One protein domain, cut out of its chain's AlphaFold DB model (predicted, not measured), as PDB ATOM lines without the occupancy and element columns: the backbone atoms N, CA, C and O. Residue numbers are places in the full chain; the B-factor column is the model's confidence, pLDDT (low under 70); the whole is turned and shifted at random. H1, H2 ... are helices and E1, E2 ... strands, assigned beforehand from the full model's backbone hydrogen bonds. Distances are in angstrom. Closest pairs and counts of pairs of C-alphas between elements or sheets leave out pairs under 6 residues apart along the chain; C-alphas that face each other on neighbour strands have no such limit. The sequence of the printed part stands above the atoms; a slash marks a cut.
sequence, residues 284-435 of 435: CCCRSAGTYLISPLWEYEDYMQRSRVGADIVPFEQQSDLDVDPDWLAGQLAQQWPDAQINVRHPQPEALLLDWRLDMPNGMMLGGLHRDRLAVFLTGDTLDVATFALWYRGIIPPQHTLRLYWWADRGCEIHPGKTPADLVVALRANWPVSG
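Overview. This is residues 284 to 435 of the 435 residues of the protein "HEAT repeat domain-containing protein" of Chloroflexi bacterium (UniProt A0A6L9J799). One twisted sheet of five strands, E2 E3 E4 E1 E5, curls round the helix H3, with H2 over the E2 edge on the same face and H4 packed steeply on H3. H1 and the turn after it reach out past the E5 edge and make much of the length, and a long unnamed stretch, residues 308 to 325, leads back to H2. The printed part has 152 residues, with four named helices and five named strands in the order E1 H1 H2 E2 E3 E4 H3 E5 H4; the sheet is antiparallel throughout. The class is mixed, helices and strands, with 75 residues in named elements, under half. The whole is compact, with a radius of gyration of the C-alphas of 15.8 A and spans of 51 by 35 by 34 A.

Along the chain. In sheet order, E2 is residues 352 to 360, 20.9 A long, E3 363 to 370, 22.4 A, E4 376 to 380, 13.2 A, E1 290 to 295, 16.2 A, and E5 403 to 405, 6.4 A. E1 begins at C-alpha 290, (-23.697, -24.359, 30.122). H3, residues 382 to 395, is 20.2 A long and begins at C-alpha 382, (-18.795, -21.141, 27.011). H2 is residues 326 to 336, 15.3 A, and H1 residues 300 to 307, 10.7 A. H4, residues 420 to 430, is 15.6 A long and ends at C-alpha 430, (-28.778, -11.892, 24.578).

Arrangement. E2, E3 and E4 form a meander, each strand the antiparallel neighbour of the one before, in two hairpins; N 356 and O 367 are 2.9 A apart, N 379 and O 366 2.8 A. E4 and E1 have N 292 and O 378 at 2.8 A, E1 and E5 N 405 and O 293 at 2.8 A. E4, H3 and E5 are a split strand-helix-strand unit, two strands running the same way with E1 between them, its crossover right-handed. The C-alphas of Leu 378 and Val 385 are the closest of E4 and H3, 6.6 A. H2 and H3 lie on the same face of the sheet, giving two layers, helices over a sheet; H2 runs along E2 at a height of 9.9 A over the sheet. H3 and H4 touch, closest at the C-alphas of Ala 386 and Pro 420, 4.8 A, at a steep tilt of 68 degrees, only just short of about perpendicular, opposite ways. H4 only grazes the sheet, with residues 423 to 430. H1 is not on the sheet. In H1, H2, H3 and H4 every O i to N i+4 pair is within hydrogen-bond range.

Size, cuts and confidence. The C-alphas of Ala 311 and Pro 338, the two farthest apart, are 51.9 A from each other. The printed part has no cut. The links H1 to H2, H2 to E2 and E5 to H4 are long. The mean pLDDT of the printed part is 90.2; residues 284 to 288 and 431 to 435 are under 70.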
ATOM      1  N   CYS A 284     -15.804 -26.636  41.767       39.00
ATOM      2  CA  CYS A 284     -16.364 -25.655  40.823       39.00
ATOM      3  C   CYS A 284     -16.540 -26.154  39.374       39.00
ATOM      4  O   CYS A 284     -17.413 -25.649  38.673       39.00
ATOM      5  N   CYS A 285     -15.741 -27.125  38.915       38.47
ATOM      6  CA  CYS A 285     -15.688 -27.532  37.506       38.47
ATOM      7  C   CYS A 285     -17.004 -28.126  36.971       38.47
ATOM      8  O   CYS A 285     -17.248 -28.086  35.769       38.47
ATOM      9  N   CYS A 286     -17.855 -28.676  37.845       42.28
ATOM     10  CA  CYS A 286     -19.139 -29.262  37.453       42.28
ATOM     11  C   CYS A 286     -20.298 -28.219  37.496       42.28
ATOM     12  O   CYS A 286     -21.383 -28.502  36.995       42.28
ATOM     13  N   ARG A 287     -20.079 -27.001  38.038       48.97
ATOM     14  CA  ARG A 287     -21.094 -25.917  38.121       48.97
ATOM     15  C   ARG A 287     -21.007 -24.866  37.007       48.97
ATOM     16  O   ARG A 287     -21.937 -24.084  36.862       48.97
ATOM     17  N   SER A 288     -19.915 -24.813  36.245       59.78
ATOM     18  CA  SER A 288     -19.685 -23.771  35.229       59.78
ATOM     19  C   SER A 288     -20.030 -24.180  33.793       59.78
ATOM     20  O   SER A 288     -19.815 -23.391  32.877       59.78
ATOM     21  N   ALA A 289     -20.528 -25.401  33.572       78.31
ATOM     22  CA  ALA A 289     -20.893 -25.872  32.240       78.31
ATOM     23  C   ALA A 289     -22.302 -25.403  31.859       78.31
ATOM     24  O   ALA A 289     -23.267 -25.691  32.566       78.31
ATOM     25  N   GLY A 290     -22.411 -24.697  30.734       87.81
ATOM     26  CA  GLY A 290     -23.697 -24.359  30.122       87.81
ATOM     27  C   GLY A 290     -24.101 -25.405  29.085       87.81
ATOM     28  O   GLY A 290     -23.227 -26.055  28.509       87.81
ATOM     29  N   THR A 291     -25.405 -25.532  28.832       91.88
ATOM     30  CA  THR A 291     -25.942 -26.299  27.696       91.88
ATOM     31  C   THR A 291     -26.337 -25.340  26.579       91.88
ATOM     32  O   THR A 291     -26.995 -24.329  26.829       91.88
ATOM     33  N   TYR A 292     -25.945 -25.663  25.354       96.19
ATOM     34  CA  TYR A 292     -26.121 -24.835  24.170       96.19
ATOM     35  C   TYR A 292     -26.671 -25.656  23.011       96.19
ATOM     36  O   TYR A 292     -26.475 -26.872  22.931       96.19
ATOM     37  N   LEU A 293     -27.304 -24.955  22.079       97.62
ATOM     38  CA  LEU A 293     -27.848 -25.520  20.855       97.62
ATOM     39  C   LEU A 293     -27.300 -24.756  19.651       97.62
ATOM     40  O   LEU A 293     -27.411 -23.535  19.582       97.62
ATOM     41  N   ILE A 294     -26.748 -25.475  18.678       98.19
ATOM     42  CA  ILE A 294     -26.538 -24.960  17.328       98.19
ATOM     43  C   ILE A 294     -27.701 -25.438  16.464       98.19
ATOM     44  O   ILE A 294     -27.898 -26.643  16.321       98.19
ATOM     45  N   SER A 295     -28.452 -24.508  15.874       96.94
ATOM     46  CA  SER A 295     -29.590 -24.825  15.003       96.94
ATOM     47  C   SER A 295     -29.647 -23.871  13.803       96.94
ATOM     48  O   SER A 295     -29.319 -22.683  13.940       96.94
ATOM     49  N   PRO A 296     -30.047 -24.350  12.609       95.94
ATOM     50  CA  PRO A 296     -30.396 -23.470  11.498       95.94
ATOM     51  C   PRO A 296     -31.786 -22.832  11.660       95.94
ATOM     52  O   PRO A 296     -32.095 -21.861  10.963       95.94
ATOM     53  N   LEU A 297     -32.617 -23.366  12.560       94.50
ATOM     54  CA  LEU A 297     -33.975 -22.898  12.821       94.50
ATOM     55  C   LEU A 297     -33.977 -21.741  13.833       94.50
ATOM     56  O   LEU A 297     -32.991 -21.486  14.531       94.50
ATOM     57  N   TRP A 298     -35.095 -21.022  13.886       93.44
ATOM     58  CA  TRP A 298     -35.449 -20.137  14.991       93.44
ATOM     59  C   TRP A 298     -35.908 -20.999  16.158       93.44
ATOM     60  O   TRP A 298     -36.897 -21.723  16.047       93.44
ATOM     61  N   GLU A 299     -35.176 -20.920  17.254       93.25
ATOM     62  CA  GLU A 299     -35.456 -21.641  18.491       93.25
ATOM     63  C   GLU A 299     -35.788 -20.609  19.579       93.25
ATOM     64  O   GLU A 299     -35.532 -19.412  19.405       93.25
ATOM     65  N   TYR A 300     -36.355 -21.063  20.695       93.06
ATOM     66  CA  TYR A 300     -36.443 -20.265  21.922       93.06
ATOM     67  C   TYR A 300     -37.095 -18.874  21.748       93.06
ATOM     68  O   TYR A 300     -38.180 -18.772  21.166       93.06
ATOM     69  N   GLU A 301     -36.480 -17.790  22.246       89.75
ATOM     70  CA  GLU A 301     -37.065 -16.443  22.196       89.75
ATOM     71  C   GLU A 301     -37.286 -15.950  20.764       89.75
ATOM     72  O   GLU A 301     -38.306 -15.315  20.481       89.75
ATOM     73  N   ASP A 302     -36.394 -16.291  19.831       90.12
ATOM     74  CA  ASP A 302     -36.577 -15.926  18.426       90.12
ATOM     75  C   ASP A 302     -37.812 -16.611  17.822       90.12
ATOM     76  O   ASP A 302     -38.548 -15.994  17.039       90.12
ATOM     77  N   TYR A 303     -38.074 -17.868  18.198       91.81
ATOM     78  CA  TYR A 303     -39.305 -18.557  17.813       91.81
ATOM     79  C   TYR A 303     -40.539 -17.864  18.402       91.81
ATOM     80  O   TYR A 303     -41.498 -17.586  17.671       91.81
ATOM     81  N   MET A 304     -40.500 -17.531  19.698       90.88
ATOM     82  CA  MET A 304     -41.604 -16.848  20.382       90.88
ATOM     83  C   MET A 304     -41.936 -15.511  19.717       90.88
ATOM     84  O   MET A 304     -43.099 -15.226  19.435       90.88
ATOM     85  N   GLN A 305     -40.922 -14.692  19.427       89.69
ATOM     86  CA  GLN A 305     -41.113 -13.381  18.805       89.69
ATOM     87  C   GLN A 305     -41.730 -13.485  17.412       89.69
ATOM     88  O   GLN A 305     -42.583 -12.675  17.056       89.69
ATOM     89  N   ARG A 306     -41.322 -14.483  16.625       89.75
ATOM     90  CA  ARG A 306     -41.841 -14.695  15.266       89.75
ATOM     91  C   ARG A 306     -43.238 -15.292  15.240       89.75
ATOM     92  O   ARG A 306     -43.981 -15.025  14.300       89.75
ATOM     93  N   SER A 307     -43.588 -16.058  16.266       89.69
ATOM     94  CA  SER A 307     -44.927 -16.626  16.418       89.69
ATOM     95  C   SER A 307     -45.957 -15.586  16.872       89.69
ATOM     96  O   SER A 307     -47.151 -15.859  16.842       89.69
ATOM     97  N   ARG A 308     -45.538 -14.382  17.285       88.62
ATOM     98  CA  ARG A 308     -46.454 -13.303  17.685       88.62
ATOM     99  C   ARG A 308     -46.898 -12.471  16.485       88.62
ATOM    100  O   ARG A 308     -46.089 -11.808  15.834       88.62
ATOM    101  N   VAL A 309     -48.209 -12.440  16.249       85.88
ATOM    102  CA  VAL A 309     -48.850 -11.619  15.216       85.88
ATOM    103  C   VAL A 309     -49.936 -10.767  15.870       85.88
ATOM    104  O   VAL A 309     -51.068 -11.196  16.066       85.88
ATOM    105  N   GLY A 310     -49.589  -9.529  16.227       87.44
ATOM    106  CA  GLY A 310     -50.480  -8.674  17.015       87.44
ATOM    107  C   GLY A 310     -50.612  -9.196  18.448       87.44
ATOM    108  O   GLY A 310     -49.601  -9.327  19.136       87.44
ATOM    109  N   ALA A 311     -51.846  -9.458  18.887       83.00
ATOM    110  CA  ALA A 311     -52.135 -10.089  20.179       83.00
ATOM    111  C   ALA A 311     -52.176 -11.627  20.097       83.00
ATOM    112  O   ALA A 311     -52.158 -12.288  21.132       83.00
ATOM    113  N   ASP A 312     -52.215 -12.186  18.885       85.75
ATOM    114  CA  ASP A 312     -52.352 -13.620  18.668       85.75
ATOM    115  C   ASP A 312     -50.987 -14.309  18.608       85.75
ATOM    116  O   ASP A 312     -49.982 -13.739  18.161       85.75
ATOM    117  N   ILE A 313     -50.973 -15.578  19.015       87.56
ATOM    118  CA  ILE A 313     -49.806 -16.446  18.924       87.56
ATOM    119  C   ILE A 313     -50.095 -17.556  17.920       87.56
ATOM    120  O   ILE A 313     -50.952 -18.410  18.139       87.56
ATOM    121  N   VAL A 314     -49.366 -17.537  16.808       86.81
ATOM    122  CA  VAL A 314     -49.551 -18.431  15.669       86.81
ATOM    123  C   VAL A 314     -48.228 -19.144  15.381       86.81
ATOM    124  O   VAL A 314     -47.290 -18.505  14.901       86.81
ATOM    125  N   PRO A 315     -48.131 -20.462  15.647       82.81
ATOM    126  CA  PRO A 315     -46.985 -21.263  15.233       82.81
ATOM    127  C   PRO A 315     -46.751 -21.145  13.725       82.81
ATOM    128  O   PRO A 315     -47.698 -21.174  12.937       82.81
ATOM    129  N   PHE A 316     -45.489 -21.045  13.315       83.38
ATOM    130  CA  PHE A 316     -45.110 -21.001  11.904       83.38
ATOM    131  C   PHE A 316     -44.205 -22.176  11.542       83.38
ATOM    132  O   PHE A 316     -43.376 -22.617  12.340       83.38
ATOM    133  N   GLU A 317     -44.364 -22.678  10.319       82.81
ATOM    134  CA  GLU A 317     -43.496 -23.725   9.792       82.81
ATOM    135  C   GLU A 317     -42.133 -23.146   9.417       82.81
ATOM    136  O   GLU A 317     -42.017 -22.142   8.707       82.81
ATOM    137  N   GLN A 318     -41.089 -23.818   9.887       88.38
ATOM    138  CA  GLN A 318     -39.706 -23.528   9.554       88.38
ATOM    139  C   GLN A 318     -39.155 -24.676   8.726       88.38
ATOM    140  O   GLN A 318     -39.425 -25.836   9.021       88.38
ATOM    141  N   GLN A 319     -38.379 -24.362   7.695       83.69
ATOM    142  CA  GLN A 319     -37.756 -25.373   6.851       83.69
ATOM    143  C   GLN A 319     -36.262 -25.101   6.737       83.69
ATOM    144  O   GLN A 319     -35.832 -23.958   6.569       83.69
ATOM    145  N   SER A 320     -35.482 -26.174   6.815       90.88
ATOM    146  CA  SER A 320     -34.063 -26.197   6.492       90.88
ATOM    147  C   SER A 320     -33.799 -27.420   5.621       90.88
ATOM    148  O   SER A 320     -34.364 -28.483   5.858       90.88
ATOM    149  N   ASP A 321     -32.968 -27.250   4.600       94.38
ATOM    150  CA  ASP A 321     -32.465 -28.318   3.734       94.38
ATOM    151  C   ASP A 321     -31.116 -28.877   4.218       94.38
ATOM    152  O   ASP A 321     -30.498 -29.687   3.528       94.38
ATOM    153  N   LEU A 322     -30.639 -28.432   5.387       96.31
ATOM    154  CA  LEU A 322     -29.484 -29.022   6.048       96.31
ATOM    155  C   LEU A 322     -29.812 -30.476   6.439       96.31
ATOM    156  O   LEU A 322     -30.876 -30.754   6.973       96.31
ATOM    157  N   ASP A 323     -28.898 -31.406   6.181       97.12
ATOM    158  CA  ASP A 323     -29.005 -32.808   6.602       97.12
ATOM    159  C   ASP A 323     -27.599 -33.287   6.960       97.12
ATOM    160  O   ASP A 323     -26.756 -33.516   6.087       97.12
ATOM    161  N   VAL A 324     -27.299 -33.322   8.256       98.19
ATOM    162  CA  VAL A 324     -25.966 -33.663   8.752       98.19
ATOM    163  C   VAL A 324     -25.876 -35.173   8.915       98.19
ATOM    164  O   VAL A 324     -26.503 -35.764   9.794       98.19
ATOM    165  N   ASP A 325     -25.062 -35.807   8.078       98.31
ATOM    166  CA  ASP A 325     -24.790 -37.235   8.197       98.31
ATOM    167  C   ASP A 325     -23.905 -37.524   9.434       98.31
ATOM    168  O   ASP A 325     -22.847 -36.899   9.592       98.31
ATOM    169  N   PRO A 326     -24.314 -38.445  10.333       98.25
ATOM    170  CA  PRO A 326     -23.591 -38.712  11.576       98.25
ATOM    171  C   PRO A 326     -22.201 -39.321  11.342       98.25
ATOM    172  O   PRO A 326     -21.256 -38.947  12.036       98.25
ATOM    173  N   ASP A 327     -22.039 -40.204  10.353       98.25
ATOM    174  CA  ASP A 327     -20.744 -40.831  10.062       98.25
ATOM    175  C   ASP A 327     -19.767 -39.807   9.466       98.25
ATOM    176  O   ASP A 327     -18.585 -39.759   9.829       98.25
ATOM    177  N   TRP A 328     -20.268 -38.932   8.589       98.44
ATOM    178  CA  TRP A 328     -19.508 -37.802   8.068       98.44
ATOM    179  C   TRP A 328     -19.054 -36.862   9.189       98.44
ATOM    180  O   TRP A 328     -17.867 -36.521   9.245       98.44
ATOM    181  N   LEU A 329     -19.958 -36.473  10.096       98.62
ATOM    182  CA  LEU A 329     -19.627 -35.578  11.206       98.62
ATOM    183  C   LEU A 329     -18.610 -36.219  12.159       98.62
ATOM    184  O   LEU A 329     -17.653 -35.555  12.554       98.62
ATOM    185  N   ALA A 330     -18.750 -37.512  12.465       98.44
ATOM    186  CA  ALA A 330     -17.758 -38.258  13.240       98.44
ATOM    187  C   ALA A 330     -16.370 -38.227  12.572       98.44
ATOM    188  O   ALA A 330     -15.357 -38.023  13.244       98.44
ATOM    189  N   GLY A 331     -16.316 -38.348  11.240       98.38
ATOM    190  CA  GLY A 331     -15.084 -38.200  10.465       98.38
ATOM    191  C   GLY A 331     -14.467 -36.799  10.554       98.38
ATOM    192  O   GLY A 331     -13.247 -36.682  10.676       98.38
ATOM    193  N   GLN A 332     -15.284 -35.739  10.533       98.62
ATOM    194  CA  GLN A 332     -14.813 -34.359  10.734       98.62
ATOM    195  C   GLN A 332     -14.280 -34.149  12.159       98.62
ATOM    196  O   GLN A 332     -13.209 -33.567  12.336       98.62
ATOM    197  N   LEU A 333     -14.984 -34.673  13.169       98.31
ATOM    198  CA  LEU A 333     -14.559 -34.615  14.570       98.31
ATOM    199  C   LEU A 333     -13.206 -35.298  14.768       98.31
ATOM    200  O   LEU A 333     -12.315 -34.687  15.343       98.31
ATOM    201  N   ALA A 334     -13.014 -36.506  14.233       97.19
ATOM    202  CA  ALA A 334     -11.751 -37.237  14.350       97.19
ATOM    203  C   ALA A 334     -10.569 -36.530  13.655       97.19
ATOM    204  O   ALA A 334      -9.421 -36.689  14.067       97.19
ATOM    205  N   GLN A 335     -10.830 -35.745  12.604       97.75
ATOM    206  CA  GLN A 335      -9.800 -34.933  11.949       97.75
ATOM    207  C   GLN A 335      -9.398 -33.720  12.792       97.75
ATOM    208  O   GLN A 335      -8.212 -33.395  12.858       97.75
ATOM    209  N   GLN A 336     -10.368 -33.050  13.420       97.94
ATOM    210  CA  GLN A 336     -10.123 -31.846  14.218       97.94
ATOM    211  C   GLN A 336      -9.616 -32.163  15.632       97.94
ATOM    212  O   GLN A 336      -8.729 -31.479  16.143       97.94
ATOM    213  N   TRP A 337     -10.164 -33.205  16.253       97.75
ATOM    214  CA  TRP A 337      -9.830 -33.689  17.588       97.75
ATOM    215  C   TRP A 337      -9.539 -35.197  17.520       97.75
ATOM    216  O   TRP A 337     -10.448 -36.009  17.694       97.75
ATOM    217  N   PRO A 338      -8.276 -35.599  17.286       96.50
ATOM    218  CA  PRO A 338      -7.902 -37.012  17.163       96.50
ATOM    219  C   PRO A 338      -8.203 -37.869  18.400       96.50
ATOM    220  O   PRO A 338      -8.412 -39.071  18.270       96.50
ATOM    221  N   ASP A 339      -8.250 -37.247  19.581       95.69
ATOM    222  CA  ASP A 339      -8.561 -37.899  20.860       95.69
ATOM    223  C   ASP A 339     -10.064 -37.847  21.211       95.69
ATOM    224  O   ASP A 339     -10.458 -38.195  22.328       95.69
ATOM    225  N   ALA A 340     -10.919 -37.401  20.281       96.81
ATOM    226  CA  ALA A 340     -12.363 -37.370  20.479       96.81
ATOM    227  C   ALA A 340     -12.907 -38.770  20.779       96.81
ATOM    228  O   ALA A 340     -12.671 -39.731  20.042       96.81
ATOM    229  N   GLN A 341     -13.695 -38.874  21.845       97.00
ATOM    230  CA  GLN A 341     -14.406 -40.100  22.177       97.00
ATOM    231  C   GLN A 341     -15.813 -40.010  21.595       97.00
ATOM    232  O   GLN A 341     -16.524 -39.040  21.849       97.00
ATOM    233  N   ILE A 342     -16.207 -41.015  20.817       97.12
ATOM    234  CA  ILE A 342     -17.493 -41.063  20.117       97.12
ATOM    235  C   ILE A 342     -18.416 -42.082  20.789       97.12
ATOM    236  O   ILE A 342     -17.965 -43.145  21.212       97.12
ATOM    237  N   ASN A 343     -19.706 -41.759  20.841       95.50
ATOM    238  CA  ASN A 343     -20.791 -42.528  21.436       95.50
ATOM    239  C   ASN A 343     -20.520 -42.900  22.898       95.50
ATOM    240  O   ASN A 343     -20.522 -44.074  23.267       95.50
ATOM    241  N   VAL A 344     -20.220 -41.888  23.718       94.44
ATOM    242  CA  VAL A 344     -19.799 -42.060  25.118       94.44
ATOM    243  C   VAL A 344     -20.969 -42.223  26.086       94.44
ATOM    244  O   VAL A 344     -20.780 -42.695  27.210       94.44
ATOM    245  N   ARG A 345     -22.181 -41.822  25.683       93.25
ATOM    246  CA  ARG A 345     -23.393 -41.967  26.492       93.25
ATOM    247  C   ARG A 345     -23.918 -43.403  26.374       93.25
ATOM    248  O   ARG A 345     -24.178 -43.909  25.282       93.25
ATOM    249  N   HIS A 346     -24.053 -44.087  27.513       90.44
ATOM    250  CA  HIS A 346     -24.470 -45.490  27.567       90.44
ATOM    251  C   HIS A 346     -25.620 -45.729  28.563       90.44
ATOM    252  O   HIS A 346     -25.456 -45.423  29.748       90.44
ATOM    253  N   PRO A 347     -26.758 -46.320  28.126       90.69
ATOM    254  CA  PRO A 347     -27.076 -46.715  26.741       90.69
ATOM    255  C   PRO A 347     -27.116 -45.511  25.782       90.69
ATOM    256  O   PRO A 347     -27.219 -44.377  26.244       90.69
ATOM    257  N   GLN A 348     -26.990 -45.766  24.472       90.75
ATOM    258  CA  GLN A 348     -27.036 -44.700  23.467       90.75
ATOM    259  C   GLN A 348     -28.400 -43.989  23.540       90.75
ATOM    260  O   GLN A 348     -29.417 -44.687  23.452       90.75
ATOM    261  N   PRO A 349     -28.436 -42.653  23.703       93.88
ATOM    262  CA  PRO A 349     -29.683 -41.897  23.748       93.88
ATOM    263  C   PRO A 349     -30.464 -42.001  22.434       93.88
ATOM    264  O   PRO A 349     -29.888 -41.884  21.352       93.88
ATOM    265  N   GLU A 350     -31.781 -42.164  22.511       96.38
ATOM    266  CA  GLU A 350     -32.683 -42.114  21.359       96.38
ATOM    267  C   GLU A 350     -32.715 -40.726  20.699       96.38
ATOM    268  O   GLU A 350     -33.019 -40.621  19.504       96.38
ATOM    269  N   ALA A 351     -32.420 -39.666  21.459       96.88
ATOM    270  CA  ALA A 351     -32.369 -38.291  20.974       96.88
ATOM    271  C   ALA A 351     -31.137 -37.997  20.106       96.88
ATOM    272  O   ALA A 351     -31.186 -37.088  19.274       96.88
ATOM    273  N   LEU A 352     -30.039 -38.743  20.280       97.38
ATOM    274  CA  LEU A 352     -28.740 -38.435  19.677       97.38
ATOM    275  C   LEU A 352     -28.290 -39.548  18.723       97.38
ATOM    276  O   LEU A 352     -27.983 -40.666  19.136       97.38
ATOM    277  N   LEU A 353     -28.189 -39.230  17.429       97.69
ATOM    278  CA  LEU A 353     -27.673 -40.173  16.423       97.69
ATOM    279  C   LEU A 353     -26.157 -40.356  16.518       97.69
ATOM    280  O   LEU A 353     -25.633 -41.408  16.160       97.69
ATOM    281  N   LEU A 354     -25.476 -39.316  16.986       98.25
ATOM    282  CA  LEU A 354     -24.052 -39.288  17.266       98.25
ATOM    283  C   LEU A 354     -23.864 -38.485  18.542       98.25
ATOM    284  O   LEU A 354     -24.446 -37.410  18.680       98.25
ATOM    285  N   ASP A 355     -23.018 -38.959  19.442       97.94
ATOM    286  CA  ASP A 355     -22.647 -38.205  20.629       97.94
ATOM    287  C   ASP A 355     -21.138 -38.278  20.860       97.94
ATOM    288  O   ASP A 355     -20.472 -39.189  20.370       97.94
ATOM    289  N   TRP A 356     -20.558 -37.277  21.514       98.06
ATOM    290  CA  TRP A 356     -19.115 -37.229  21.714       98.06
ATOM    291  C   TRP A 356     -18.717 -36.549  23.013       98.06
ATOM    292  O   TRP A 356     -19.451 -35.736  23.583       98.06
ATOM    293  N   ARG A 357     -17.491 -36.854  23.431       97.12
ATOM    294  CA  ARG A 357     -16.745 -36.145  24.464       97.12
ATOM    295  C   ARG A 357     -15.431 -35.640  23.883       97.12
ATOM    296  O   ARG A 357     -14.668 -36.405  23.291       97.12
ATOM    297  N   LEU A 358     -15.159 -34.366  24.133       96.38
ATOM    298  CA  LEU A 358     -13.896 -33.703  23.846       96.38
ATOM    299  C   LEU A 358     -13.262 -33.245  25.161       96.38
ATOM    300  O   LEU A 358     -13.946 -32.690  26.022       96.38
ATOM    301  N   ASP A 359     -11.958 -33.456  25.304       93.62
ATOM    302  CA  ASP A 359     -11.171 -32.812  26.352       93.62
ATOM    303  C   ASP A 359     -10.629 -31.492  25.773       93.62
ATOM    304  O   ASP A 359      -9.710 -31.471  24.952       93.62
ATOM    305  N   MET A 360     -11.281 -30.390  26.141       93.44
ATOM    306  CA  MET A 360     -11.031 -29.044  25.628       93.44
ATOM    307  C   MET A 360     -10.168 -28.234  26.618       93.44
ATOM    308  O   MET A 360     -10.009 -28.640  27.774       93.44
ATOM    309  N   PRO A 361      -9.581 -27.090  26.209       93.25
ATOM    310  CA  PRO A 361      -8.691 -26.310  27.071       93.25
ATOM    311  C   PRO A 361      -9.288 -25.884  28.421       93.25
ATOM    312  O   PRO A 361      -8.539 -25.803  29.396       93.25
ATOM    313  N   ASN A 362     -10.598 -25.614  28.489       91.06
ATOM    314  CA  ASN A 362     -11.276 -25.167  29.710       91.06
ATOM    315  C   ASN A 362     -12.059 -26.291  30.413       91.06
ATOM    316  O   ASN A 362     -12.631 -26.064  31.479       91.06
ATOM    317  N   GLY A 363     -12.050 -27.517  29.880       89.94
ATOM    318  CA  GLY A 363     -12.635 -28.678  30.543       89.94
ATOM    319  C   GLY A 363     -13.177 -29.735  29.591       89.94
ATOM    320  O   GLY A 363     -12.929 -29.730  28.388       89.94
ATOM    321  N   MET A 364     -13.937 -30.671  30.153       92.81
ATOM    322  CA  MET A 364     -14.709 -31.617  29.354       92.81
ATOM    323  C   MET A 364     -15.810 -30.858  28.609       92.81
ATOM    324  O   MET A 364     -16.518 -30.050  29.206       92.81
ATOM    325  N   MET A 365     -16.002 -31.176  27.335       95.38
ATOM    326  CA  MET A 365     -17.168 -30.752  26.576       95.38
ATOM    327  C   MET A 365     -17.861 -31.983  26.004       95.38
ATOM    328  O   MET A 365     -17.236 -32.808  25.332       95.38
ATOM    329  N   LEU A 366     -19.155 -32.106  26.272       96.50
ATOM    330  CA  LEU A 366     -20.005 -33.057  25.576       96.50
ATOM    331  C   LEU A 366     -20.635 -32.384  24.367       96.50
ATOM    332  O   LEU A 366     -20.921 -31.189  24.383       96.50
ATOM    333  N   GLY A 367     -20.897 -33.170  23.336       97.69
ATOM    334  CA  GLY A 367     -21.820 -32.764  22.294       97.69
ATOM    335  C   GLY A 367     -22.605 -33.938  21.749       97.69
ATOM    336  O   GLY A 367     -22.368 -35.094  22.125       97.69
ATOM    337  N   GLY A 368     -23.568 -33.625  20.898       98.06
ATOM    338  CA  GLY A 368     -24.360 -34.621  20.205       98.06
ATOM    339  C   GLY A 368     -25.127 -34.037  19.035       98.06
ATOM    340  O   GLY A 368     -25.608 -32.908  19.091       98.06
ATOM    341  N   LEU A 369     -25.231 -34.823  17.970       98.50
ATOM    342  CA  LEU A 369     -26.103 -34.550  16.842       98.50
ATOM    343  C   LEU A 369     -27.488 -35.102  17.169       98.50
ATOM    344  O   LEU A 369     -27.663 -36.319  17.306       98.50
ATOM    345  N   HIS A 370     -28.459 -34.204  17.271       97.75
ATOM    346  CA  HIS A 370     -29.848 -34.571  17.461       97.75
ATOM    347  C   HIS A 370     -30.365 -35.379  16.265       97.75
ATOM    348  O   HIS A 370     -29.897 -35.260  15.130       97.75
ATOM    349  N   ARG A 371     -31.363 -36.219  16.512       97.06
ATOM    350  CA  ARG A 371     -31.961 -37.102  15.506       97.06
ATOM    351  C   ARG A 371     -32.698 -36.424  14.363       97.06
ATOM    352  O   ARG A 371     -32.949 -37.081  13.356       97.06
ATOM    353  N   ASP A 372     -33.003 -35.138  14.494       95.19
ATOM    354  CA  ASP A 372     -33.469 -34.328  13.365       95.19
ATOM    355  C   ASP A 372     -32.365 -34.060  12.328       95.19
ATOM    356  O   ASP A 372     -32.675 -33.578  11.245       95.19
ATOM    357  N   ARG A 373     -31.098 -34.396  12.633       97.44
ATOM    358  CA  ARG A 373     -29.910 -34.164  11.793       97.44
ATOM    359  C   ARG A 373     -29.645 -32.690  11.472       97.44
ATOM    360  O   ARG A 373     -28.882 -32.378  10.558       97.44
ATOM    361  N   LEU A 374     -30.241 -31.791  12.252       95.44
ATOM    362  CA  LEU A 374     -30.112 -30.341  12.144       95.44
ATOM    363  C   LEU A 374     -29.427 -29.770  13.383       95.44
ATOM    364  O   LEU A 374     -28.492 -28.977  13.272       95.44
ATOM    365  N   ALA A 375     -29.925 -30.159  14.556       96.38
ATOM    366  CA  ALA A 375     -29.533 -29.600  15.834       96.38
ATOM    367  C   ALA A 375     -28.273 -30.282  16.381       96.38
ATOM    368  O   ALA A 375     -28.172 -31.509  16.424       96.38
ATOM    369  N   VAL A 376     -27.321 -29.477  16.850       98.38
ATOM    370  CA  VAL A 376     -26.152 -29.952  17.599       98.38
ATOM    371  C   VAL A 376     -26.208 -29.391  19.012       98.38
ATOM    372  O   VAL A 376     -26.141 -28.177  19.201       98.38
ATOM    373  N   PHE A 377     -26.304 -30.276  20.001       97.75
ATOM    374  CA  PHE A 377     -26.198 -29.914  21.411       97.75
ATOM    375  C   PHE A 377     -24.738 -29.877  21.843       97.75
ATOM    376  O   PHE A 377     -23.935 -30.706  21.403       97.75
ATOM    377  N   LEU A 378     -24.400 -28.923  22.708       97.69
ATOM    378  CA  LEU A 378     -23.072 -28.769  23.293       97.69
ATOM    379  C   LEU A 378     -23.198 -28.443  24.777       97.69
ATOM    380  O   LEU A 378     -23.926 -27.524  25.140       97.69
ATOM    381  N   THR A 379     -22.436 -29.134  25.617       94.94
ATOM    382  CA  THR A 379     -22.455 -28.932  27.068       94.94
ATOM    383  C   THR A 379     -21.036 -28.819  27.599       94.94
ATOM    384  O   THR A 379     -20.254 -29.766  27.490       94.94
ATOM    385  N   GLY A 380     -20.683 -27.657  28.150       93.44
ATOM    386  CA  GLY A 380     -19.321 -27.361  28.602       93.44
ATOM    387  C   GLY A 380     -19.072 -25.872  28.848       93.44
ATOM    388  O   GLY A 380     -20.008 -25.080  28.996       93.44
ATOM    389  N   ASP A 381     -17.796 -25.490  28.909       93.06
ATOM    390  CA  ASP A 381     -17.375 -24.092  29.056       93.06
ATOM    391  C   ASP A 381     -17.783 -23.243  27.837       93.06
ATOM    392  O   ASP A 381     -17.633 -23.665  26.688       93.06
ATOM    393  N   THR A 382     -18.276 -22.022  28.074       93.00
ATOM    394  CA  THR A 382     -18.795 -21.141  27.011       93.00
ATOM    395  C   THR A 382     -17.755 -20.829  25.927       93.00
ATOM    396  O   THR A 382     -18.111 -20.698  24.755       93.00
ATOM    397  N   LEU A 383     -16.471 -20.687  26.281       94.25
ATOM    398  CA  LEU A 383     -15.418 -20.358  25.316       94.25
ATOM    399  C   LEU A 383     -15.065 -21.562  24.435       94.25
ATOM    400  O   LEU A 383     -14.841 -21.403  23.229       94.25
ATOM    401  N   ASP A 384     -15.058 -22.762  25.015       96.00
ATOM    402  CA  ASP A 384     -14.841 -24.008  24.273       96.00
ATOM    403  C   ASP A 384     -16.018 -24.302  23.335       96.00
ATOM    404  O   ASP A 384     -15.806 -24.643  22.167       96.00
ATOM    405  N   VAL A 385     -17.248 -24.046  23.791       96.69
ATOM    406  CA  VAL A 385     -18.460 -24.114  22.961       96.69
ATOM    407  C   VAL A 385     -18.388 -23.130  21.796       96.69
ATOM    408  O   VAL A 385     -18.622 -23.516  20.651       96.69
ATOM    409  N   ALA A 386     -18.014 -21.872  22.043       96.75
ATOM    410  CA  ALA A 386     -17.855 -20.877  20.983       96.75
ATOM    411  C   ALA A 386     -16.770 -21.281  19.967       96.75
ATOM    412  O   ALA A 386     -16.921 -21.062  18.761       96.75
ATOM    413  N   THR A 387     -15.691 -21.908  20.442       97.44
ATOM    414  CA  THR A 387     -14.622 -22.447  19.591       97.44
ATOM    415  C   THR A 387     -15.139 -23.574  18.698       97.44
ATOM    416  O   THR A 387     -14.917 -23.545  17.485       97.44
ATOM    417  N   PHE A 388     -15.881 -24.527  19.266       98.38
ATOM    418  CA  PHE A 388     -16.519 -25.596  18.500       98.38
ATOM    419  C   PHE A 388     -17.515 -25.045  17.481       98.38
ATOM    420  O   PHE A 388     -17.490 -25.447  16.320       98.38
ATOM    421  N   ALA A 389     -18.363 -24.098  17.885       98.25
ATOM    422  CA  ALA A 389     -19.390 -23.513  17.033       98.25
ATOM    423  C   ALA A 389     -18.797 -22.860  15.771       98.25
ATOM    424  O   ALA A 389     -19.324 -23.042  14.671       98.25
ATOM    425  N   LEU A 390     -17.667 -22.153  15.900       98.19
ATOM    426  CA  LEU A 390     -16.962 -21.552  14.762       98.19
ATOM    427  C   LEU A 390     -16.310 -22.594  13.851       98.19
ATOM    428  O   LEU A 390     -16.371 -22.453  12.629       98.19
ATOM    429  N   TRP A 391     -15.727 -23.650  14.424       98.12
ATOM    430  CA  TRP A 391     -15.226 -24.778  13.638       98.12
ATOM    431  C   TRP A 391     -16.358 -25.466  12.863       98.12
ATOM    432  O   TRP A 391     -16.246 -25.659  11.653       98.12
ATOM    433  N   TYR A 392     -17.478 -25.749  13.532       98.44
ATOM    434  CA  TYR A 392     -18.648 -26.390  12.937       98.44
ATOM    435  C   TYR A 392     -19.222 -25.545  11.788       98.44
ATOM    436  O   TYR A 392     -19.459 -26.035  10.686       98.44
ATOM    437  N   ARG A 393     -19.319 -24.224  11.979       97.62
ATOM    438  CA  ARG A 393     -19.654 -23.272  10.907       97.62
ATOM    439  C   ARG A 393     -18.677 -23.340   9.721       97.62
ATOM    440  O   ARG A 393     -19.094 -23.134   8.582       97.62
ATOM    441  N   GLY A 394     -17.400 -23.623   9.956       97.25
ATOM    442  CA  GLY A 394     -16.392 -23.770   8.901       97.25
ATOM    443  C   GLY A 394     -16.585 -25.001   8.006       97.25
ATOM    444  O   GLY A 394     -16.230 -24.942   6.830       97.25
ATOM    445  N   ILE A 395     -17.160 -26.086   8.536       97.31
ATOM    446  CA  ILE A 395     -17.372 -27.344   7.794       97.31
ATOM    447  C   ILE A 395     -18.768 -27.455   7.166       97.31
ATOM    448  O   ILE A 395     -18.953 -28.222   6.222       97.31
ATOM    449  N   ILE A 396     -19.745 -26.685   7.651       97.44
ATOM    450  CA  ILE A 396     -21.084 -26.616   7.055       97.44
ATOM    451  C   ILE A 396     -21.075 -25.663   5.843       97.44
ATOM    452  O   ILE A 396     -20.424 -24.612   5.889       97.44
ATOM    453  N   PRO A 397     -21.806 -25.960   4.750       95.19
ATOM    454  CA  PRO A 397     -21.909 -25.061   3.601       95.19
ATOM    455  C   PRO A 397     -22.505 -23.681   3.953       95.19
ATOM    456  O   PRO A 397     -23.463 -23.607   4.731       95.19
ATOM    457  N   PRO A 398     -21.966 -22.570   3.409       93.31
ATOM    458  CA  PRO A 398     -22.288 -21.200   3.835       93.31
ATOM    459  C   PRO A 398     -23.731 -20.760   3.559       93.31
ATOM    460  O   PRO A 398     -24.165 -19.768   4.136       93.31
ATOM    461  N   GLN A 399     -24.474 -21.468   2.702       93.69
ATOM    462  CA  GLN A 399     -25.885 -21.168   2.447       93.69
ATOM    463  C   GLN A 399     -26.799 -21.476   3.640       93.69
ATOM    464  O   GLN A 399     -27.856 -20.862   3.758       93.69
ATOM    465  N   HIS A 400     -26.405 -22.399   4.524       95.25
ATOM    466  CA  HIS A 400     -27.184 -22.703   5.720       95.25
ATOM    467  C   HIS A 400     -26.759 -21.746   6.827       95.25
ATOM    468  O   HIS A 400     -25.614 -21.793   7.283       95.25
ATOM    469  N   THR A 401     -27.664 -20.883   7.279       94.56
ATOM    470  CA  THR A 401     -27.434 -20.082   8.485       94.56
ATOM    471  C   THR A 401     -27.360 -21.000   9.702       94.56
ATOM    472  O   THR A 401     -28.111 -21.963   9.782       94.56
ATOM    473  N   LEU A 402     -26.471 -20.703  10.651       97.19
ATOM    474  CA  LEU A 402     -26.419 -21.387  11.943       97.19
ATOM    475  C   LEU A 402     -26.446 -20.355  13.060       97.19
ATOM    476  O   LEU A 402     -25.742 -19.342  12.993       97.19
ATOM    477  N   ARG A 403     -27.235 -20.635  14.092       96.44
ATOM    478  CA  ARG A 403     -27.327 -19.836  15.311       96.44
ATOM    479  C   ARG A 403     -26.904 -20.678  16.498       96.44
ATOM    480  O   ARG A 403     -27.207 -21.864  16.534       96.44
ATOM    481  N   LEU A 404     -26.191 -20.051  17.424       97.00
ATOM    482  CA  LEU A 404     -25.847 -20.603  18.726       97.00
ATOM    483  C   LEU A 404     -26.795 -20.000  19.761       97.00
ATOM    484  O   LEU A 404     -26.844 -18.778  19.890       97.00
ATOM    485  N   TYR A 405     -27.506 -20.860  20.476       95.12
ATOM    486  CA  TYR A 405     -28.440 -20.501  21.536       95.12
ATOM    487  C   TYR A 405     -27.904 -20.962  22.886       95.12
ATOM    488  O   TYR A 405     -27.318 -22.049  22.989       95.12
ATOM    489  N   TRP A 406     -28.139 -20.158  23.916       90.69
ATOM    490  CA  TRP A 406     -27.918 -20.513  25.314       90.69
ATOM    491  C   TRP A 406     -29.269 -20.579  26.043       90.69
ATOM    492  O   TRP A 406     -29.728 -19.597  26.622       90.69
ATOM    493  N   TRP A 407     -29.907 -21.759  25.990       86.25
ATOM    494  CA  TRP A 407     -31.304 -21.988  26.400       86.25
ATOM    495  C   TRP A 407     -32.256 -20.948  25.777       86.25
ATOM    496  O   TRP A 407     -32.141 -20.685  24.587       86.25
ATOM    497  N   ALA A 408     -33.179 -20.377  26.551       84.56
ATOM    498  CA  ALA A 408     -34.287 -19.526  26.136       84.56
ATOM    499  C   ALA A 408     -33.891 -18.141  25.562       84.56
ATOM    500  O   ALA A 408     -34.693 -17.211  25.623       84.56
ATOM    501  N   ASP A 409     -32.668 -17.965  25.055       88.94
ATOM    502  CA  ASP A 409     -32.150 -16.684  24.571       88.94
ATOM    503  C   ASP A 409     -32.541 -16.369  23.116       88.94
ATOM    504  O   ASP A 409     -33.193 -17.144  22.404       88.94
ATOM    505  N   ARG A 410     -32.124 -15.180  22.665       87.44
ATOM    506  CA  ARG A 410     -32.089 -14.833  21.239       87.44
ATOM    507  C   ARG A 410     -30.837 -15.441  20.625       87.44
ATOM    508  O   ARG A 410     -29.727 -15.154  21.076       87.44
ATOM    509  N   GLY A 411     -30.984 -16.224  19.561       89.38
ATOM    510  CA  GLY A 411     -29.868 -16.952  18.969       89.38
ATOM    511  C   GLY A 411     -28.805 -16.027  18.385       89.38
ATOM    512  O   GLY A 411     -29.093 -15.078  17.651       89.38
ATOM    513  N   CYS A 412     -27.534 -16.323  18.647       93.31
ATOM    514  CA  CYS A 412     -26.416 -15.611  18.040       93.31
ATOM    515  C   CYS A 412     -26.018 -16.261  16.709       93.31
ATOM    516  O   CYS A 412     -25.526 -17.388  16.680       93.31
ATOM    517  N   GLU A 413     -26.168 -15.544  15.591       94.56
ATOM    518  CA  GLU A 413     -25.704 -16.041  14.290       94.56
ATOM    519  C   GLU A 413     -24.178 -16.245  14.269       94.56
ATOM    520  O   GLU A 413     -23.392 -15.344  14.605       94.56
ATOM    521  N   ILE A 414     -23.751 -17.440  13.859       96.12
ATOM    522  CA  ILE A 414     -22.349 -17.847  13.817       96.12
ATOM    523  C   ILE A 414     -21.774 -17.463  12.450       96.12
ATOM    524  O   ILE A 414     -22.112 -18.060  11.430       96.12
ATOM    525  N   HIS A 415     -20.864 -16.489  12.422       91.12
ATOM    526  CA  HIS A 415     -20.202 -16.045  11.192       91.12
ATOM    527  C   HIS A 415     -18.722 -16.450  11.174       91.12
ATOM    528  O   HIS A 415     -18.055 -16.288  12.195       91.12
ATOM    529  N   PRO A 416     -18.157 -16.850  10.014       84.94
ATOM    530  CA  PRO A 416     -16.733 -17.192   9.893       84.94
ATOM    531  C   PRO A 416     -15.756 -16.074  10.293       84.94
ATOM    532  O   PRO A 416     -14.597 -16.346  10.575       84.94
ATOM    533  N   GLY A 417     -16.200 -14.811  10.289       87.38
ATOM    534  CA  GLY A 417     -15.384 -13.658  10.687       87.38
ATOM    535  C   GLY A 417     -15.381 -13.348  12.188       87.38
ATOM    536  O   GLY A 417     -14.685 -12.419  12.588       87.38
ATOM    537  N   LYS A 418     -16.162 -14.065  13.008       91.50
ATOM    538  CA  LYS A 418     -16.204 -13.873  14.466       91.50
ATOM    539  C   LYS A 418     -15.104 -14.680  15.154       91.50
ATOM    540  O   LYS A 418     -14.771 -15.785  14.731       91.50
ATOM    541  N   THR A 419     -14.578 -14.147  16.249       95.50
ATOM    542  CA  THR A 419     -13.737 -14.899  17.188       95.50
ATOM    543  C   THR A 419     -14.601 -15.610  18.240       95.50
ATOM    544  O   THR A 419     -15.753 -15.215  18.451       95.50
ATOM    545  N   PRO A 420     -14.072 -16.626  18.953       94.62
ATOM    546  CA  PRO A 420     -14.794 -17.234  20.070       94.62
ATOM    547  C   PRO A 420     -15.218 -16.200  21.126       94.62
ATOM    548  O   PRO A 420     -16.332 -16.254  21.635       94.62
ATOM    549  N   ALA A 421     -14.369 -15.201  21.394       93.94
ATOM    550  CA  ALA A 421     -14.680 -14.122  22.327       93.94
ATOM    551  C   ALA A 421     -15.874 -13.268  21.865       93.94
ATOM    552  O   ALA A 421     -16.726 -12.931  22.685       93.94
ATOM    553  N   ASP A 422     -15.981 -12.967  20.566       93.62
ATOM    554  CA  ASP A 422     -17.118 -12.209  20.021       93.62
ATOM    555  C   ASP A 422     -18.444 -12.955  20.219       93.62
ATOM    556  O   ASP A 422     -19.462 -12.341  20.541       93.62
ATOM    557  N   LEU A 423     -18.438 -14.286  20.058       92.19
ATOM    558  CA  LEU A 423     -19.617 -15.114  20.324       92.19
ATOM    559  C   LEU A 423     -19.989 -15.124  21.808       92.19
ATOM    560  O   LEU A 423     -21.164 -14.962  22.124       92.19
ATOM    561  N   VAL A 424     -19.012 -15.244  22.714       91.50
ATOM    562  CA  VAL A 424     -19.258 -15.183  24.167       91.50
ATOM    563  C   VAL A 424     -19.883 -13.842  24.565       91.50
ATOM    564  O   VAL A 424     -20.823 -13.815  25.358       91.50
ATOM    565  N   VAL A 425     -19.390 -12.725  24.016       90.75
ATOM    566  CA  VAL A 425     -19.977 -11.399  24.274       90.75
ATOM    567  C   VAL A 425     -21.414 -11.329  23.758       90.75
ATOM    568  O   VAL A 425     -22.282 -10.831  24.472       90.75
ATOM    569  N   ALA A 426     -21.677 -11.846  22.558       89.12
ATOM    570  CA  ALA A 426     -23.017 -11.844  21.979       89.12
ATOM    571  C   ALA A 426     -24.017 -12.683  22.795       89.12
ATOM    572  O   ALA A 426     -25.103 -12.193  23.085       89.12
ATOM    573  N   LEU A 427     -23.635 -13.886  23.239       86.25
ATOM    574  CA  LEU A 427     -24.484 -14.729  24.094       86.25
ATOM    575  C   LEU A 427     -24.835 -14.034  25.416       86.25
ATOM    576  O   LEU A 427     -25.985 -14.021  25.836       86.25
ATOM    577  N   ARG A 428     -23.859 -13.374  26.052       83.75
ATOM    578  CA  ARG A 428     -24.105 -12.620  27.294       83.75
ATOM    579  C   ARG A 428     -25.008 -11.406  27.092       83.75
ATOM    580  O   ARG A 428     -25.717 -11.031  28.016       83.75
ATOM    581  N   ALA A 429     -24.952 -10.778  25.920       81.19
ATOM    582  CA  ALA A 429     -25.813  -9.647  25.584       81.19
ATOM    583  C   ALA A 429     -27.263 -10.071  25.295       81.19
ATOM    584  O   ALA A 429     -28.165  -9.250  25.439       81.19
ATOM    585  N   ASN A 430     -27.469 -11.329  24.898       75.31
ATOM    586  CA  ASN A 430     -28.778 -11.892  24.578       75.31
ATOM    587  C   ASN A 430     -29.481 -12.519  25.788       75.31
ATOM    588  O   ASN A 430     -30.652 -12.869  25.675       75.31
ATOM    589  N   TRP A 431     -28.804 -12.629  26.937       60.69
ATOM    590  CA  TRP A 431     -29.454 -13.063  28.166       60.69
ATOM    591  C   TRP A 431     -30.507 -12.027  28.575       60.69
ATOM    592  O   TRP A 431     -30.168 -10.839  28.670       60.69
ATOM    593  N   PRO A 432     -31.762 -12.428  28.841       48.31
ATOM    594  CA  PRO A 432     -32.738 -11.508  29.390       48.31
ATOM    595  C   PRO A 432     -32.182 -10.979  30.713       48.31
ATOM    596  O   PRO A 432     -31.966 -11.729  31.664       48.31
ATOM    597  N   VAL A 433     -31.887  -9.677  30.764       34.22
ATOM    598  CA  VAL A 433     -31.642  -8.993  32.034       34.22
ATOM    599  C   VAL A 433     -32.915  -9.221  32.831       34.22
ATOM    600  O   VAL A 433     -33.964  -8.731  32.420       34.22
ATOM    601  N   SER A 434     -32.837 -10.035  33.882       30.06
ATOM    602  CA  SER A 434     -33.948 -10.332  34.779       30.06
ATOM    603  C   SER A 434     -34.628  -9.013  35.147       30.06
ATOM    604  O   SER A 434     -34.000  -8.132  35.738       30.06
ATOM    605  N   GLY A 435     -35.857  -8.845  34.657       25.44
ATOM    606  CA  GLY A 435     -36.679  -7.651  34.833       25.44
ATOM    607  C   GLY A 435     -37.572  -7.774  36.045       25.44
ATOM    608  O   GLY A 435     -38.109  -8.885  36.237       25.44
TER     609      GLY A 435